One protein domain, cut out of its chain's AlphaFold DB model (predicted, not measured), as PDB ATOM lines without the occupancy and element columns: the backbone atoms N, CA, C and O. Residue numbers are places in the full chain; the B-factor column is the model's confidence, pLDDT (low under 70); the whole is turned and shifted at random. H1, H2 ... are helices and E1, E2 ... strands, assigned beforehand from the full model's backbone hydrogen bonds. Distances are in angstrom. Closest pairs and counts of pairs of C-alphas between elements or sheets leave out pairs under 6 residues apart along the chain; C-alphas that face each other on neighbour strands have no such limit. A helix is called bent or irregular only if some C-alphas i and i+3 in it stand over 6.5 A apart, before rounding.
ATOM      1  N   PHE A  10     173.848 149.082 155.300       78.62
ATOM      2  CA  PHE A  10     173.578 149.685 153.972       78.62
ATOM      3  C   PHE A  10     172.335 149.054 153.347       78.62
ATOM      4  O   PHE A  10     171.741 149.642 152.439       78.62
ATOM      5  N   TYR A  11     171.858 147.925 154.022       80.06
ATOM      6  CA  TYR A  11     170.661 147.343 153.376       80.06
ATOM      7  C   TYR A  11     169.735 146.771 154.455       80.06
ATOM      8  O   TYR A  11     169.530 145.558 154.536       80.06
ATOM      9  N   PRO A  12     169.151 147.583 155.213       75.88
ATOM     10  CA  PRO A  12     168.287 147.108 156.307       75.88
ATOM     11  C   PRO A  12     167.001 146.459 155.779       75.88
ATOM     12  O   PRO A  12     166.412 145.624 156.471       75.88
ATOM     13  N   HIS A  13     166.613 146.799 154.559       81.06
ATOM     14  CA  HIS A  13     165.369 146.246 153.990       81.06
ATOM     15  C   HIS A  13     165.522 144.758 153.645       81.06
ATOM     16  O   HIS A  13     164.524 144.039 153.577       81.06
ATOM     17  N   ILE A  14     166.804 144.322 153.379       86.06
ATOM     18  CA  ILE A  14     167.004 142.896 153.027       86.06
ATOM     19  C   ILE A  14     166.669 142.015 154.239       86.06
ATOM     20  O   ILE A  14     166.003 140.988 154.085       86.06
ATOM     21  N   ILE A  15     167.026 142.437 155.436       84.44
ATOM     22  CA  ILE A  15     166.692 141.656 156.652       84.44
ATOM     23  C   ILE A  15     165.172 141.668 156.872       84.44
ATOM     24  O   ILE A  15     164.597 140.643 157.242       84.44
ATOM     25  N   ASP A  16     164.590 142.854 156.631       84.12
ATOM     26  CA  ASP A  16     163.115 142.889 156.780       84.12
ATOM     27  C   ASP A  16     162.437 141.893 155.832       84.12
ATOM     28  O   ASP A  16     161.469 141.239 156.225       84.12
ATOM     29  N   LEU A  17     163.091 141.829 154.656       86.19
ATOM     30  CA  LEU A  17     162.494 140.892 153.678       86.19
ATOM     31  C   LEU A  17     162.704 139.439 154.127       86.19
ATOM     32  O   LEU A  17     161.784 138.625 154.012       86.19
ATOM     33  N   ILE A  18     163.907 139.192 154.691       89.75
ATOM     34  CA  ILE A  18     164.172 137.814 155.152       89.75
ATOM     35  C   ILE A  18     163.216 137.472 156.304       89.75
ATOM     36  O   ILE A  18     162.611 136.397 156.298       89.75
ATOM     37  N   LEU A  19     163.081 138.459 157.164       90.44
ATOM     38  CA  LEU A  19     162.233 138.184 158.337       90.44
ATOM     39  C   LEU A  19     160.764 138.063 157.924       90.44
ATOM     40  O   LEU A  19     160.021 137.286 158.528       90.44
ATOM     41  N   ALA A  20     160.321 138.802 156.890       87.00
ATOM     42  CA  ALA A  20     158.910 138.751 156.443       87.00
ATOM     43  C   ALA A  20     158.561 137.362 155.905       87.00
ATOM     44  O   ALA A  20     157.410 136.934 156.017       87.00
ATOM     45  N   TYR A  21     159.621 136.658 155.402       88.38
ATOM     46  CA  TYR A  21     159.286 135.348 154.797       88.38
ATOM     47  C   TYR A  21     159.753 134.213 155.709       88.38
ATOM     48  O   TYR A  21     159.561 133.040 155.381       88.38
ATOM     49  N   ALA A  22     160.315 134.611 156.837       89.69
ATOM     50  CA  ALA A  22     160.840 133.571 157.744       89.69
ATOM     51  C   ALA A  22     159.677 132.927 158.514       89.69
ATOM     52  O   ALA A  22     158.639 133.554 158.746       89.69
ATOM     53  N   SER A  23     159.833 131.582 158.724       89.62
ATOM     54  CA  SER A  23     158.798 130.890 159.528       89.62
ATOM     55  C   SER A  23     158.848 131.335 160.997       89.62
ATOM     56  O   SER A  23     159.799 131.986 161.434       89.62
ATOM     57  N   TRP A  24     157.861 130.971 161.728       83.62
ATOM     58  CA  TRP A  24     157.749 131.438 163.123       83.62
ATOM     59  C   TRP A  24     158.870 130.854 163.998       83.62
ATOM     60  O   TRP A  24     159.448 131.570 164.820       83.62
ATOM     61  N   PRO A  25     159.182 129.595 163.823       88.81
ATOM     62  CA  PRO A  25     160.285 129.091 164.662       88.81
ATOM     63  C   PRO A  25     161.600 129.827 164.370       88.81
ATOM     64  O   PRO A  25     162.369 130.086 165.301       88.81
ATOM     65  N   VAL A  26     161.739 130.231 163.111       91.06
ATOM     66  CA  VAL A  26     162.987 130.948 162.754       91.06
ATOM     67  C   VAL A  26     162.973 132.354 163.373       91.06
ATOM     68  O   VAL A  26     164.000 132.811 163.882       91.06
ATOM     69  N   LEU A  27     161.794 132.932 163.300       89.62
ATOM     70  CA  LEU A  27     161.702 134.287 163.884       89.62
ATOM     71  C   LEU A  27     161.972 134.240 165.393       89.62
ATOM     72  O   LEU A  27     162.601 135.155 165.930       89.62
ATOM     73  N   SER A  28     161.553 133.119 166.027       85.94
ATOM     74  CA  SER A  28     161.792 132.996 167.474       85.94
ATOM     75  C   SER A  28     163.297 132.875 167.767       85.94
ATOM     76  O   SER A  28     163.778 133.451 168.745       85.94
ATOM     77  N   THR A  29     163.991 132.189 166.878       90.56
ATOM     78  CA  THR A  29     165.447 132.053 167.086       90.56
ATOM     79  C   THR A  29     166.171 133.371 166.771       90.56
ATOM     80  O   THR A  29     167.098 133.748 167.492       90.56
ATOM     81  N   CYS A  30     165.686 134.072 165.754       89.56
ATOM     82  CA  CYS A  30     166.351 135.321 165.332       89.56
ATOM     83  C   CYS A  30     166.248 136.380 166.441       89.56
ATOM     84  O   CYS A  30     167.172 137.176 166.614       89.56
ATOM     85  N   ARG A  31     165.188 136.332 167.181       88.75
ATOM     86  CA  ARG A  31     165.015 137.372 168.220       88.75
ATOM     87  C   ARG A  31     166.044 137.199 169.340       88.75
ATOM     88  O   ARG A  31     166.305 138.144 170.086       88.75
ATOM     89  N   LEU A  32     166.649 136.022 169.432       89.75
ATOM     90  CA  LEU A  32     167.582 135.773 170.554       89.75
ATOM     91  C   LEU A  32     169.010 136.143 170.151       89.75
ATOM     92  O   LEU A  32     169.920 136.079 170.981       89.75
ATOM     93  N   THR A  33     169.192 136.566 168.989       91.81
ATOM     94  CA  THR A  33     170.583 136.745 168.504       91.81
ATOM     95  C   THR A  33     171.116 138.106 168.968       91.81
ATOM     96  O   THR A  33     172.202 138.169 169.548       91.81
ATOM     97  N   CYS A  34     170.357 139.172 168.678       90.12
ATOM     98  CA  CYS A  34     170.815 140.509 169.091       90.12
ATOM     99  C   CYS A  34     169.603 141.432 169.235       90.12
ATOM    100  O   CYS A  34     168.487 141.079 168.849       90.12
ATOM    101  N   LYS A  35     169.858 142.619 169.922       88.25
ATOM    102  CA  LYS A  35     168.750 143.549 170.261       88.25
ATOM    103  C   LYS A  35     168.103 144.117 168.989       88.25
ATOM    104  O   LYS A  35     166.883 144.280 168.943       88.25
ATOM    105  N   THR A  36     168.950 144.321 168.021       86.25
ATOM    106  CA  THR A  36     168.414 144.901 166.766       86.25
ATOM    107  C   THR A  36     167.476 143.904 166.069       86.25
ATOM    108  O   THR A  36     166.405 144.297 165.603       86.25
ATOM    109  N   LEU A  37     167.861 142.685 165.956       88.00
ATOM    110  CA  LEU A  37     166.997 141.672 165.311       88.00
ATOM    111  C   LEU A  37     165.742 141.404 166.152       88.00
ATOM    112  O   LEU A  37     164.672 141.149 165.592       88.00
ATOM    113  N   LEU A  38     165.999 141.473 167.436       88.75
ATOM    114  CA  LEU A  38     164.805 141.321 168.302       88.75
ATOM    115  C   LEU A  38     163.765 142.396 167.981       88.75
ATOM    116  O   LEU A  38     162.585 142.077 167.823       88.75
ATOM    117  N   GLU A  39     164.168 143.600 167.819       86.75
ATOM    118  CA  GLU A  39     163.223 144.693 167.508       86.75
ATOM    119  C   GLU A  39     162.608 144.525 166.114       86.75
ATOM    120  O   GLU A  39     161.419 144.791 165.934       86.75
ATOM    121  N   SER A  40     163.442 144.045 165.221       88.75
ATOM    122  CA  SER A  40     162.904 143.845 163.857       88.75
ATOM    123  C   SER A  40     161.855 142.724 163.835       88.75
ATOM    124  O   SER A  40     160.833 142.859 163.159       88.75
ATOM    125  N   VAL A  41     162.151 141.705 164.557       90.00
ATOM    126  CA  VAL A  41     161.182 140.586 164.593       90.00
ATOM    127  C   VAL A  41     159.900 141.063 165.286       90.00
ATOM    128  O   VAL A  41     158.801 140.736 164.832       90.00
ATOM    129  N   ARG A  42     160.041 141.804 166.375       87.25
ATOM    130  CA  ARG A  42     158.840 142.336 167.052       87.25
ATOM    131  C   ARG A  42     157.997 143.190 166.099       87.25
ATOM    132  O   ARG A  42     156.767 143.113 166.135       87.25
ATOM    133  N   ARG A  43     158.633 143.912 165.302       86.94
ATOM    134  CA  ARG A  43     157.899 144.746 164.330       86.94
ATOM    135  C   ARG A  43     157.091 143.883 163.356       86.94
ATOM    136  O   ARG A  43     155.931 144.196 163.077       86.94
ATOM    137  N   VAL A  44     157.701 142.817 162.925       88.06
ATOM    138  CA  VAL A  44     156.996 141.969 161.934       88.06
ATOM    139  C   VAL A  44     155.855 141.213 162.628       88.06
ATOM    140  O   VAL A  44     154.749 141.145 162.087       88.06
ATOM    141  N   GLN A  45     156.077 140.818 163.857       87.44
ATOM    142  CA  GLN A  45     155.059 139.971 164.517       87.44
ATOM    143  C   GLN A  45     153.905 140.830 165.035       87.44
ATOM    144  O   GLN A  45     152.781 140.338 165.155       87.44
ATOM    145  N   SER A  46     154.212 142.119 165.280       87.38
ATOM    146  CA  SER A  46     153.172 142.946 165.930       87.38
ATOM    147  C   SER A  46     152.445 143.790 164.883       87.38
ATOM    148  O   SER A  46     151.649 144.663 165.235       87.38
ATOM    149  N   GLN A  47     152.682 143.510 163.564       86.69
ATOM    150  CA  GLN A  47     152.054 144.338 162.513       86.69
ATOM    151  C   GLN A  47     150.547 144.048 162.430       86.69
ATOM    152  O   GLN A  47     149.764 144.955 162.142       86.69
ATOM    153  N   HIS A  48     150.267 142.802 162.758       84.69
ATOM    154  CA  HIS A  48     148.841 142.416 162.726       84.69
ATOM    155  C   HIS A  48     148.468 141.732 164.050       84.69
ATOM    156  O   HIS A  48     148.961 140.648 164.370       84.69
ATOM    157  N   ILE A  49     147.602 142.467 164.749       86.88
ATOM    158  CA  ILE A  49     147.211 141.884 166.051       86.88
ATOM    159  C   ILE A  49     145.726 141.497 165.998       86.88
ATOM    160  O   ILE A  49     144.905 142.188 165.391       86.88
ATOM    161  N   MET A  50     145.544 140.288 166.575       86.56
ATOM    162  CA  MET A  50     144.145 139.817 166.634       86.56
ATOM    163  C   MET A  50     143.701 139.775 168.105       86.56
ATOM    164  O   MET A  50     144.414 139.265 168.972       86.56
ATOM    165  N   LEU A  51     142.609 140.434 168.283       86.31
ATOM    166  CA  LEU A  51     142.071 140.417 169.659       86.31
ATOM    167  C   LEU A  51     140.858 139.492 169.763       86.31
ATOM    168  O   LEU A  51     139.954 139.527 168.926       86.31
ATOM    169  N   ARG A  52     141.066 138.579 170.761       85.44
ATOM    170  CA  ARG A  52     139.959 137.623 170.936       85.44
ATOM    171  C   ARG A  52     139.463 137.673 172.386       85.44
ATOM    172  O   ARG A  52     140.251 137.643 173.333       85.44
ATOM    173  N   GLN A  53     138.159 137.835 172.430       78.81
ATOM    174  CA  GLN A  53     137.601 137.859 173.800       78.81
ATOM    175  C   GLN A  53     137.559 136.438 174.386       78.81
ATOM    176  O   GLN A  53     137.125 135.489 173.731       78.81
ATOM    177  N   LEU A  54     138.144 136.426 175.583       74.19
ATOM    178  CA  LEU A  54     138.090 135.097 176.235       74.19
ATOM    179  C   LEU A  54     136.750 134.927 176.957       74.19
ATOM    180  O   LEU A  54     136.213 135.873 177.539       74.19
ATOM    181  N   ARG A  55     135.986 133.900 176.454       67.81
ATOM    182  CA  ARG A  55     134.691 133.636 177.128       67.81
ATOM    183  C   ARG A  55     134.924 133.256 178.596       67.81
ATOM    184  O   ARG A  55     135.774 132.422 178.915       67.81
ATOM    185  N   GLY A  56     134.680 134.306 179.433       59.78
ATOM    186  CA  GLY A  56     134.790 133.964 180.875       59.78
ATOM    187  C   GLY A  56     133.732 132.939 181.287       59.78
ATOM    188  O   GLY A  56     132.854 132.569 180.503       59.78
ATOM    189  N   PHE A  57     134.114 131.890 182.101       50.91
ATOM    190  CA  PHE A  57     133.221 130.946 182.809       50.91
ATOM    191  C   PHE A  57     132.036 131.681 183.441       50.91
ATOM    192  O   PHE A  57     132.166 132.808 183.923       50.91
ATOM    193  N   GLU A  58     130.868 131.708 182.810       48.88
ATOM    194  CA  GLU A  58     129.441 131.894 183.149       48.88
ATOM    195  C   GLU A  58     129.268 132.837 184.342       48.88
ATOM    196  O   GLU A  58     129.674 132.531 185.465       48.88
ATOM    197  N   GLY A  59     129.517 134.252 184.040       53.66
ATOM    198  CA  GLY A  59     128.796 135.232 184.895       53.66
ATOM    199  C   GLY A  59     129.759 136.269 185.481       53.66
ATOM    200  O   GLY A  59     129.309 137.291 186.001       53.66
ATOM    201  N   TYR A  60     131.099 136.167 185.055       55.59
ATOM    202  CA  TYR A  60     131.996 137.275 185.467       55.59
ATOM    203  C   TYR A  60     132.833 137.734 184.272       55.59
ATOM    204  O   TYR A  60     133.392 136.924 183.530       55.59
ATOM    205  N   GLY A  61     132.212 138.525 183.413       59.12
ATOM    206  CA  GLY A  61     132.943 139.215 182.323       59.12
ATOM    207  C   GLY A  61     134.459 139.220 182.526       59.12
ATOM    208  O   GLY A  61     134.944 139.324 183.653       59.12
ATOM    209  N   ASN A  62     135.158 138.367 181.758       64.56
ATOM    210  CA  ASN A  62     136.636 138.444 181.750       64.56
ATOM    211  C   ASN A  62     137.119 139.788 181.167       64.56
ATOM    212  O   ASN A  62     136.736 140.178 180.063       64.56
ATOM    213  N   PRO A  63     137.727 140.552 182.054       76.69
ATOM    214  CA  PRO A  63     138.182 141.875 181.588       76.69
ATOM    215  C   PRO A  63     139.391 141.768 180.655       76.69
ATOM    216  O   PRO A  63     140.182 142.709 180.556       76.69
ATOM    217  N   TYR A  64     139.521 140.519 180.112       84.31
ATOM    218  CA  TYR A  64     140.757 140.432 179.309       84.31
ATOM    219  C   TYR A  64     140.399 140.102 177.856       84.31
ATOM    220  O   TYR A  64     139.375 139.474 177.576       84.31
ATOM    221  N   VAL A  65     141.302 140.693 177.050       86.12
ATOM    222  CA  VAL A  65     141.215 140.303 175.629       86.12
ATOM    223  C   VAL A  65     142.541 139.626 175.249       86.12
ATOM    224  O   VAL A  65     143.625 140.104 175.592       86.12
ATOM    225  N   GLU A  66     142.250 138.425 174.713       90.25
ATOM    226  CA  GLU A  66     143.464 137.707 174.264       90.25
ATOM    227  C   GLU A  66     144.070 138.359 173.008       90.25
ATOM    228  O   GLU A  66     143.353 138.810 172.113       90.25
ATOM    229  N   VAL A  67     145.394 138.410 173.080       90.44
ATOM    230  CA  VAL A  67     146.096 139.019 171.931       90.44
ATOM    231  C   VAL A  67     146.855 137.909 171.191       90.44
ATOM    232  O   VAL A  67     147.643 137.166 171.782       90.44
ATOM    233  N   THR A  68     146.479 137.847 169.921       90.81
ATOM    234  CA  THR A  68     147.231 136.887 169.086       90.81
ATOM    235  C   THR A  68     147.574 137.542 167.743       90.81
ATOM    236  O   THR A  68     147.220 138.695 167.492       90.81
ATOM    237  N   THR A  69     148.495 136.888 167.049       87.12
ATOM    238  CA  THR A  69     148.774 137.263 165.642       87.12
ATOM    239  C   THR A  69     148.370 136.129 164.695       87.12
ATOM    240  O   THR A  69     148.029 135.028 165.132       87.12
ATOM    241  N   PRO A  70     148.203 136.485 163.454       80.69
ATOM    242  CA  PRO A  70     147.822 135.407 162.521       80.69
ATOM    243  C   PRO A  70     148.814 134.241 162.561       80.69
ATOM    244  O   PRO A  70     148.468 133.134 162.138       80.69
ATOM    245  N   TRP A  71     149.792 134.607 163.182       81.19
ATOM    246  CA  TRP A  71     150.817 133.542 163.102       81.19
ATOM    247  C   TRP A  71     151.036 132.907 164.474       81.19
ATOM    248  O   TRP A  71     151.911 132.052 164.627       81.19
ATOM    249  N   GLY A  72     150.258 133.281 165.407       85.25
ATOM    250  CA  GLY A  72     150.382 132.642 166.734       85.25
ATOM    251  C   GLY A  72     150.430 133.697 167.849       85.25
ATOM    252  O   GLY A  72     149.884 134.794 167.716       85.25
ATOM    253  N   ARG A  73     151.054 133.202 168.996       87.56
ATOM    254  CA  ARG A  73     151.056 134.091 170.182       87.56
ATOM    255  C   ARG A  73     152.187 135.125 170.066       87.56
ATOM    256  O   ARG A  73     153.245 134.853 169.494       87.56
ATOM    257  N   LEU A  74     151.796 136.308 170.478       86.94
ATOM    258  CA  LEU A  74     152.818 137.376 170.489       86.94
ATOM    259  C   LEU A  74     153.625 137.301 171.797       86.94
ATOM    260  O   LEU A  74     153.078 137.437 172.894       86.94
ATOM    261  N   PRO A  75     154.864 136.999 171.658       83.31
ATOM    262  CA  PRO A  75     155.659 136.858 172.886       83.31
ATOM    263  C   PRO A  75     155.696 138.165 173.696       83.31
ATOM    264  O   PRO A  75     155.943 139.244 173.152       83.31
ATOM    265  N   GLY A  76     155.292 137.946 175.030       86.50
ATOM    266  CA  GLY A  76     155.435 139.143 175.901       86.50
ATOM    267  C   GLY A  76     154.109 139.899 176.036       86.50
ATOM    268  O   GLY A  76     154.002 140.793 176.879       86.50
ATOM    269  N   LEU A  77     153.158 139.545 175.112       90.19
ATOM    270  CA  LEU A  77     151.836 140.189 175.217       90.19
ATOM    271  C   LEU A  77     150.752 139.156 174.887       90.19
ATOM    272  O   LEU A  77     150.486 138.858 173.721       90.19
ATOM    273  N   ASP A  78     150.148 138.649 175.912       90.12
ATOM    274  CA  ASP A  78     149.143 137.580 175.670       90.12
ATOM    275  C   ASP A  78     147.721 138.111 175.885       90.12
ATOM    276  O   ASP A  78     146.784 137.628 175.245       90.12
ATOM    277  N   ARG A  79     147.629 139.124 176.693       91.56
ATOM    278  CA  ARG A  79     146.252 139.594 176.959       91.56
ATOM    279  C   ARG A  79     146.284 141.083 177.308       91.56
ATOM    280  O   ARG A  79     147.306 141.612 177.750       91.56
ATOM    281  N   ILE A  80     145.109 141.691 176.979       88.81
ATOM    282  CA  ILE A  80     144.953 143.109 177.350       88.81
ATOM    283  C   ILE A  80     143.777 143.213 178.327       88.81
ATOM    284  O   ILE A  80     142.702 142.653 178.098       88.81
ATOM    285  N   ARG A  81     144.101 144.014 179.347       87.94
ATOM    286  CA  ARG A  81     143.032 144.190 180.351       87.94
ATOM    287  C   ARG A  81     142.179 145.416 180.005       87.94
ATOM    288  O   ARG A  81     142.687 146.531 179.872       87.94
ATOM    289  N   ILE A  82     140.856 145.221 179.794       76.50
ATOM    290  CA  ILE A  82     139.987 146.273 179.229       76.50
ATOM    291  C   ILE A  82     139.294 146.997 180.389       76.50
ATOM    292  O   ILE A  82     138.923 148.165 180.250       76.50
ATOM    293  N   CYS A  83     139.368 146.509 181.593       72.88
ATOM    294  CA  CYS A  83     138.652 147.194 182.687       72.88
ATOM    295  C   CYS A  83     139.639 147.489 183.815       72.88
ATOM    296  O   CYS A  83     139.295 147.366 184.993       72.88
ATOM    297  N   GLU A  84     140.817 148.044 183.406       68.19
ATOM    298  CA  GLU A  84     141.821 148.255 184.476       68.19
ATOM    299  C   GLU A  84     141.603 149.633 185.121       68.19
ATOM    300  O   GLU A  84     141.262 150.608 184.447       68.19
ATOM    301  N   LYS A  85     141.447 149.612 186.520       78.88
ATOM    302  CA  LYS A  85     141.312 150.884 187.277       78.88
ATOM    303  C   LYS A  85     142.471 151.838 186.964       78.88
ATOM    304  O   LYS A  85     142.271 153.054 186.935       78.88
ATOM    305  N   ASN A  86     143.558 151.187 186.301       81.12
ATOM    306  CA  ASN A  86     144.718 152.035 185.931       81.12
ATOM    307  C   ASN A  86     145.063 151.877 184.444       81.12
ATOM    308  O   ASN A  86     145.945 151.100 184.075       81.12
ATOM    309  N   VAL A  87     144.308 152.530 183.645       80.44
ATOM    310  CA  VAL A  87     144.397 152.421 182.168       80.44
ATOM    311  C   VAL A  87     145.790 152.876 181.711       80.44
ATOM    312  O   VAL A  87     146.364 152.274 180.800       80.44
ATOM    313  N   ASP A  88     146.367 153.786 182.316       83.94
ATOM    314  CA  ASP A  88     147.694 154.305 181.896       83.94
ATOM    315  C   ASP A  88     148.785 153.243 182.086       83.94
ATOM    316  O   ASP A  88     149.682 153.132 181.248       83.94
ATOM    317  N   ARG A  89     148.621 152.559 183.142       87.25
ATOM    318  CA  ARG A  89     149.609 151.481 183.366       87.25
ATOM    319  C   ARG A  89     149.501 150.391 182.293       87.25
ATOM    320  O   ARG A  89     150.526 149.897 181.818       87.25
ATOM    321  N   GLU A  90     148.253 150.090 181.977       87.06
ATOM    322  CA  GLU A  90     148.085 149.055 180.937       87.06
ATOM    323  C   GLU A  90     148.548 149.558 179.562       87.06
ATOM    324  O   GLU A  90     149.165 148.801 178.811       87.06
ATOM    325  N   ILE A  91     148.332 150.779 179.315       84.44
ATOM    326  CA  ILE A  91     148.802 151.345 178.032       84.44
ATOM    327  C   ILE A  91     150.331 151.306 177.993       84.44
ATOM    328  O   ILE A  91     150.910 150.940 176.967       84.44
ATOM    329  N   ALA A  92     150.981 151.657 179.093       87.00
ATOM    330  CA  ALA A  92     152.456 151.646 179.136       87.00
ATOM    331  C   ALA A  92     153.002 150.222 178.957       87.00
ATOM    332  O   ALA A  92     154.040 150.041 178.317       87.00
ATOM    333  N   ARG A  93     152.272 149.265 179.423       89.44
ATOM    334  CA  ARG A  93     152.733 147.867 179.295       89.44
ATOM    335  C   ARG A  93     152.563 147.359 177.859       89.44
ATOM    336  O   ARG A  93     153.445 146.665 177.348       89.44
ATOM    337  N   VAL A  94     151.461 147.802 177.174       88.12
ATOM    338  CA  VAL A  94     151.104 147.204 175.865       88.12
ATOM    339  C   VAL A  94     151.795 147.997 174.746       88.12
ATOM    340  O   VAL A  94     152.088 147.436 173.687       88.12
ATOM    341  N   LYS A  95     152.114 149.174 175.040       87.38
ATOM    342  CA  LYS A  95     152.567 150.105 173.984       87.38
ATOM    343  C   LYS A  95     153.841 149.584 173.303       87.38
ATOM    344  O   LYS A  95     153.933 149.616 172.074       87.38
ATOM    345  N   PRO A  96     154.765 149.058 173.963       85.00
ATOM    346  CA  PRO A  96     155.990 148.608 173.277       85.00
ATOM    347  C   PRO A  96     155.704 147.471 172.287       85.00
ATOM    348  O   PRO A  96     156.477 147.275 171.346       85.00
ATOM    349  N   TYR A  97     154.586 146.790 172.486       85.25
ATOM    350  CA  TYR A  97     154.302 145.639 171.592       85.25
ATOM    351  C   TYR A  97     153.391 146.054 170.436       85.25
ATOM    352  O   TYR A  97     153.304 145.338 169.436       85.25
ATOM    353  N   THR A  98     152.738 147.174 170.615       84.31
ATOM    354  CA  THR A  98     151.708 147.490 169.599       84.31
ATOM    355  C   THR A  98     152.136 148.737 168.810       84.31
ATOM    356  O   THR A  98     151.369 149.242 167.988       84.31
ATOM    357  N   ARG A  99     153.369 149.190 169.134       84.56
ATOM    358  CA  ARG A  99     153.782 150.450 168.474       84.56
ATOM    359  C   ARG A  99     153.883 150.261 166.960       84.56
ATOM    360  O   ARG A  99     153.785 151.237 166.213       84.56
ATOM    361  N   HIS A 100     154.038 148.988 166.574       84.56
ATOM    362  CA  HIS A 100     154.223 148.771 165.119       84.56
ATOM    363  C   HIS A 100     152.965 148.146 164.518       84.56
ATOM    364  O   HIS A 100     153.000 147.649 163.390       84.56
ATOM    365  N   THR A 101     151.930 148.163 165.282       83.75
ATOM    366  CA  THR A 101     150.699 147.499 164.811       83.75
ATOM    367  C   THR A 101     150.024 148.380 163.752       83.75
ATOM    368  O   THR A 101     149.838 149.583 163.946       83.75
ATOM    369  N   THR A 102     149.693 147.702 162.655       79.94
ATOM    370  CA  THR A 102     149.013 148.461 161.578       79.94
ATOM    371  C   THR A 102     147.582 147.952 161.390       79.94
ATOM    372  O   THR A 102     146.715 148.714 160.957       79.94
ATOM    373  N   VAL A 103     147.497 146.712 161.750       77.06
ATOM    374  CA  VAL A 103     146.158 146.125 161.532       77.06
ATOM    375  C   VAL A 103     145.705 145.486 162.853       77.06
ATOM    376  O   VAL A 103     146.452 144.744 163.495       77.06
ATOM    377  N   VAL A 104     144.477 145.822 163.199       80.81
ATOM    378  CA  VAL A 104     143.921 145.157 164.401       80.81
ATOM    379  C   VAL A 104     142.627 144.437 163.995       80.81
ATOM    380  O   VAL A 104     141.738 145.018 163.371       80.81
ATOM    381  N   ASP A 105     142.693 143.092 164.335       83.12
ATOM    382  CA  ASP A 105     141.491 142.278 164.058       83.12
ATOM    383  C   ASP A 105     140.836 141.860 165.386       83.12
ATOM    384  O   ASP A 105     141.499 141.367 166.300       83.12
ATOM    385  N   ILE A 106     139.598 142.134 165.449       80.81
ATOM    386  CA  ILE A 106     138.914 141.751 166.707       80.81
ATOM    387  C   ILE A 106     137.987 140.564 166.414       80.81
ATOM    388  O   ILE A 106     137.143 140.617 165.516       80.81
ATOM    389  N   GLU A 107     138.339 139.450 167.194       77.88
ATOM    390  CA  GLU A 107     137.527 138.227 166.993       77.88
ATOM    391  C   GLU A 107     136.637 138.009 168.222       77.88
ATOM    392  O   GLU A 107     137.052 138.229 169.362       77.88
ATOM    393  N   GLY A 108     135.406 137.715 167.947       69.19
ATOM    394  CA  GLY A 108     134.516 137.392 169.088       69.19
ATOM    395  C   GLY A 108     133.677 138.609 169.499       69.19
ATOM    396  O   GLY A 108     133.535 139.574 168.745       69.19
ATOM    397  N   TYR A 109     132.851 138.311 170.595       65.62
ATOM    398  CA  TYR A 109     131.881 139.330 171.061       65.62
ATOM    399  C   TYR A 109     132.477 140.120 172.238       65.62
ATOM    400  O   TYR A 109     133.034 139.546 173.178       65.62
ATOM    401  N   VAL A 110     132.571 141.468 171.970       61.34
ATOM    402  CA  VAL A 110     133.012 142.289 173.128       61.34
ATOM    403  C   VAL A 110     131.777 142.958 173.751       61.34
ATOM    404  O   VAL A 110     131.034 143.681 173.082       61.34
ATOM    405  N   ASP A 111     131.427 142.502 174.982       59.38
ATOM    406  CA  ASP A 111     130.254 143.043 175.708       59.38
ATOM    407  C   ASP A 111     130.351 144.563 175.882       59.38
ATOM    408  O   ASP A 111     131.443 145.133 175.905       59.38
ATOM    409  N   ASN A 112     129.194 145.297 175.773       58.22
ATOM    410  CA  ASN A 112     129.120 146.769 175.904       58.22
ATOM    411  C   ASN A 112     129.602 147.244 177.280       58.22
ATOM    412  O   ASN A 112     129.832 148.440 177.470       58.22
ATOM    413  N   LYS A 113     129.655 146.333 178.086       62.41
ATOM    414  CA  LYS A 113     130.126 146.766 179.417       62.41
ATOM    415  C   LYS A 113     131.636 147.024 179.418       62.41
ATOM    416  O   LYS A 113     132.153 147.641 180.351       62.41
ATOM    417  N   TYR A 114     132.281 146.673 178.274       63.25
ATOM    418  CA  TYR A 114     133.737 146.910 178.207       63.25
ATOM    419  C   TYR A 114     134.027 148.165 177.378       63.25
ATOM    420  O   TYR A 114     133.363 148.440 176.377       63.25
ATOM    421  N   ASN A 115     134.655 149.122 177.979       65.56
ATOM    422  CA  ASN A 115     135.054 150.373 177.296       65.56
ATOM    423  C   ASN A 115     136.277 150.144 176.394       65.56
ATOM    424  O   ASN A 115     137.399 149.969 176.872       65.56
ATOM    425  N   LEU A 116     136.006 149.986 175.038       66.31
ATOM    426  CA  LEU A 116     137.120 149.699 174.102       66.31
ATOM    427  C   LEU A 116     137.878 150.982 173.762       66.31
ATOM    428  O   LEU A 116     138.844 150.947 172.996       66.31
ATOM    429  N   THR A 117     137.317 152.020 174.268       66.38
ATOM    430  CA  THR A 117     138.002 153.301 174.012       66.38
ATOM    431  C   THR A 117     139.453 153.264 174.517       66.38
ATOM    432  O   THR A 117     140.322 153.912 173.932       66.38
ATOM    433  N   HIS A 118     139.634 152.376 175.485       64.44
ATOM    434  CA  HIS A 118     141.002 152.257 176.038       64.44
ATOM    435  C   HIS A 118     141.939 151.537 175.062       64.44
ATOM    436  O   HIS A 118     143.152 151.757 175.104       64.44
ATOM    437  N   LEU A 119     141.302 150.805 174.210       66.56
ATOM    438  CA  LEU A 119     142.113 150.076 173.209       66.56
ATOM    439  C   LEU A 119     142.614 151.018 172.110       66.56
ATOM    440  O   LEU A 119     143.698 150.801 171.565       66.56
ATOM    441  N   ALA A 120     141.778 152.020 171.920       67.06
ATOM    442  CA  ALA A 120     142.193 153.014 170.907       67.06
ATOM    443  C   ALA A 120     143.461 153.757 171.351       67.06
ATOM    444  O   ALA A 120     144.327 154.039 170.519       67.06
ATOM    445  N   GLY A 121     143.569 154.017 172.634       63.69
ATOM    446  CA  GLY A 121     144.783 154.674 173.180       63.69
ATOM    447  C   GLY A 121     145.997 153.734 173.176       63.69
ATOM    448  O   GLY A 121     147.127 154.200 173.017       63.69
ATOM    449  N   ILE A 122     145.706 152.457 173.142       65.94
ATOM    450  CA  ILE A 122     146.778 151.437 173.240       65.94
ATOM    451  C   ILE A 122     147.271 151.074 171.836       65.94
ATOM    452  O   ILE A 122     148.480 150.945 171.627       65.94
ATOM    453  N   LEU A 123     146.356 151.207 170.825       66.25
ATOM    454  CA  LEU A 123     146.695 150.586 169.524       66.25
ATOM    455  C   LEU A 123     146.805 151.675 168.461       66.25
ATOM    456  O   LEU A 123     147.128 151.379 167.308       66.25
ATOM    457  N   LYS A 124     147.227 152.948 168.912       55.81
ATOM    458  CA  LYS A 124     147.259 154.108 167.986       55.81
ATOM    459  C   LYS A 124     147.669 153.662 166.574       55.81
ATOM    460  O   LYS A 124     148.845 153.416 166.298       55.81
TER     461      LYS A 124
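This is residues 10 to 124 of the 273 residues of an uncharacterized protein of Apiotrichum porosum (UniProt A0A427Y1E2). A strongly twisted sheet of four strands, with H4 packed over E3 and H5 next to H4, makes one lobe; H1, H2 and H3 make a smaller lobe beyond one end of the sheet. The loop of residues 54 to 63 reaches away at the far end, and the whole is a rod spanning 53 by 25 by 21 A. The printed part has 115 residues with five named helices and four named strands, in the order H1 H2 H3 E1 E2 E3 H4 E4 H5, of mixed class. The sheet is mixed, in the order E3 E2 E1 E4, and the whole is only just compact, close to loose, with a radius of gyration of the C-alphas of 15.6 A.

The strands are E1, residues 48 to 53, 16.4 A long; E2, residues 64 to 69, 16.2 A; E3, residues 79 to 81; and E4, residues 103 to 107, 12.9 A. C-alpha 48 is at (148.841, 142.416, 162.726). The helices are H4, residues 87 to 98, 15.4 A; H5, residues 117 to 123; H3, residues 35 to 45, 15.3 A; H2, residues 24 to 30; and H1, residues 12 to 21, 14.9 A. H1 begins at C-alpha 12, (168.287, 147.108, 156.307), and H5 ends at C-alpha 123, (146.695, 150.586, 169.524). H4 is only just irregular: C-alphas 93 and 96 are 6.9 A apart.

E1, E2 and E3 form a meander, each strand the antiparallel neighbour of the one before, in two hairpins; N 52 and O 66 are 2.7 A apart, N 80 and O 65 2.6 A. E4 is parallel to E1, with N 49 and O 103 at 2.8 A. E3, H4 and E4 form a split strand-helix-strand unit, two strands of one sheet that are not neighbours, joined through a helix, with E2 and E1 between them in the sheet, and its crossover is right-handed. H4 is on the sheet over E3, at a height over the sheet of 9.3 A, with the local plane only just fixed by 6 C-alphas. H5 only grazes the sheet with residues 118 to 123. H4 and H5 touch, closest at the C-alphas of Ile 91 and Ile 122, 5.2 A, at a shallow tilt of 34 degrees, only just short of steep, the same way. H2 and H3, a helical hairpin, touch at the C-alphas of Leu 27 and Val 41, 6.4 A. H1 and H3 touch at the C-alphas of Ala 20 and Val 44, 6.6 A, at a steep tilt of 48 degrees. Every O i to N i+4 pair is within hydrogen-bond range in H1, H2, H3 and H5, and 6 of 8 in H4.

The two C-alphas farthest apart are those of Phe 10 and Gly 59, 56.3 A. The printed part has no cut and no long link. Confidence is under 70 at residues 55 to 62, 84 and 108 to 124.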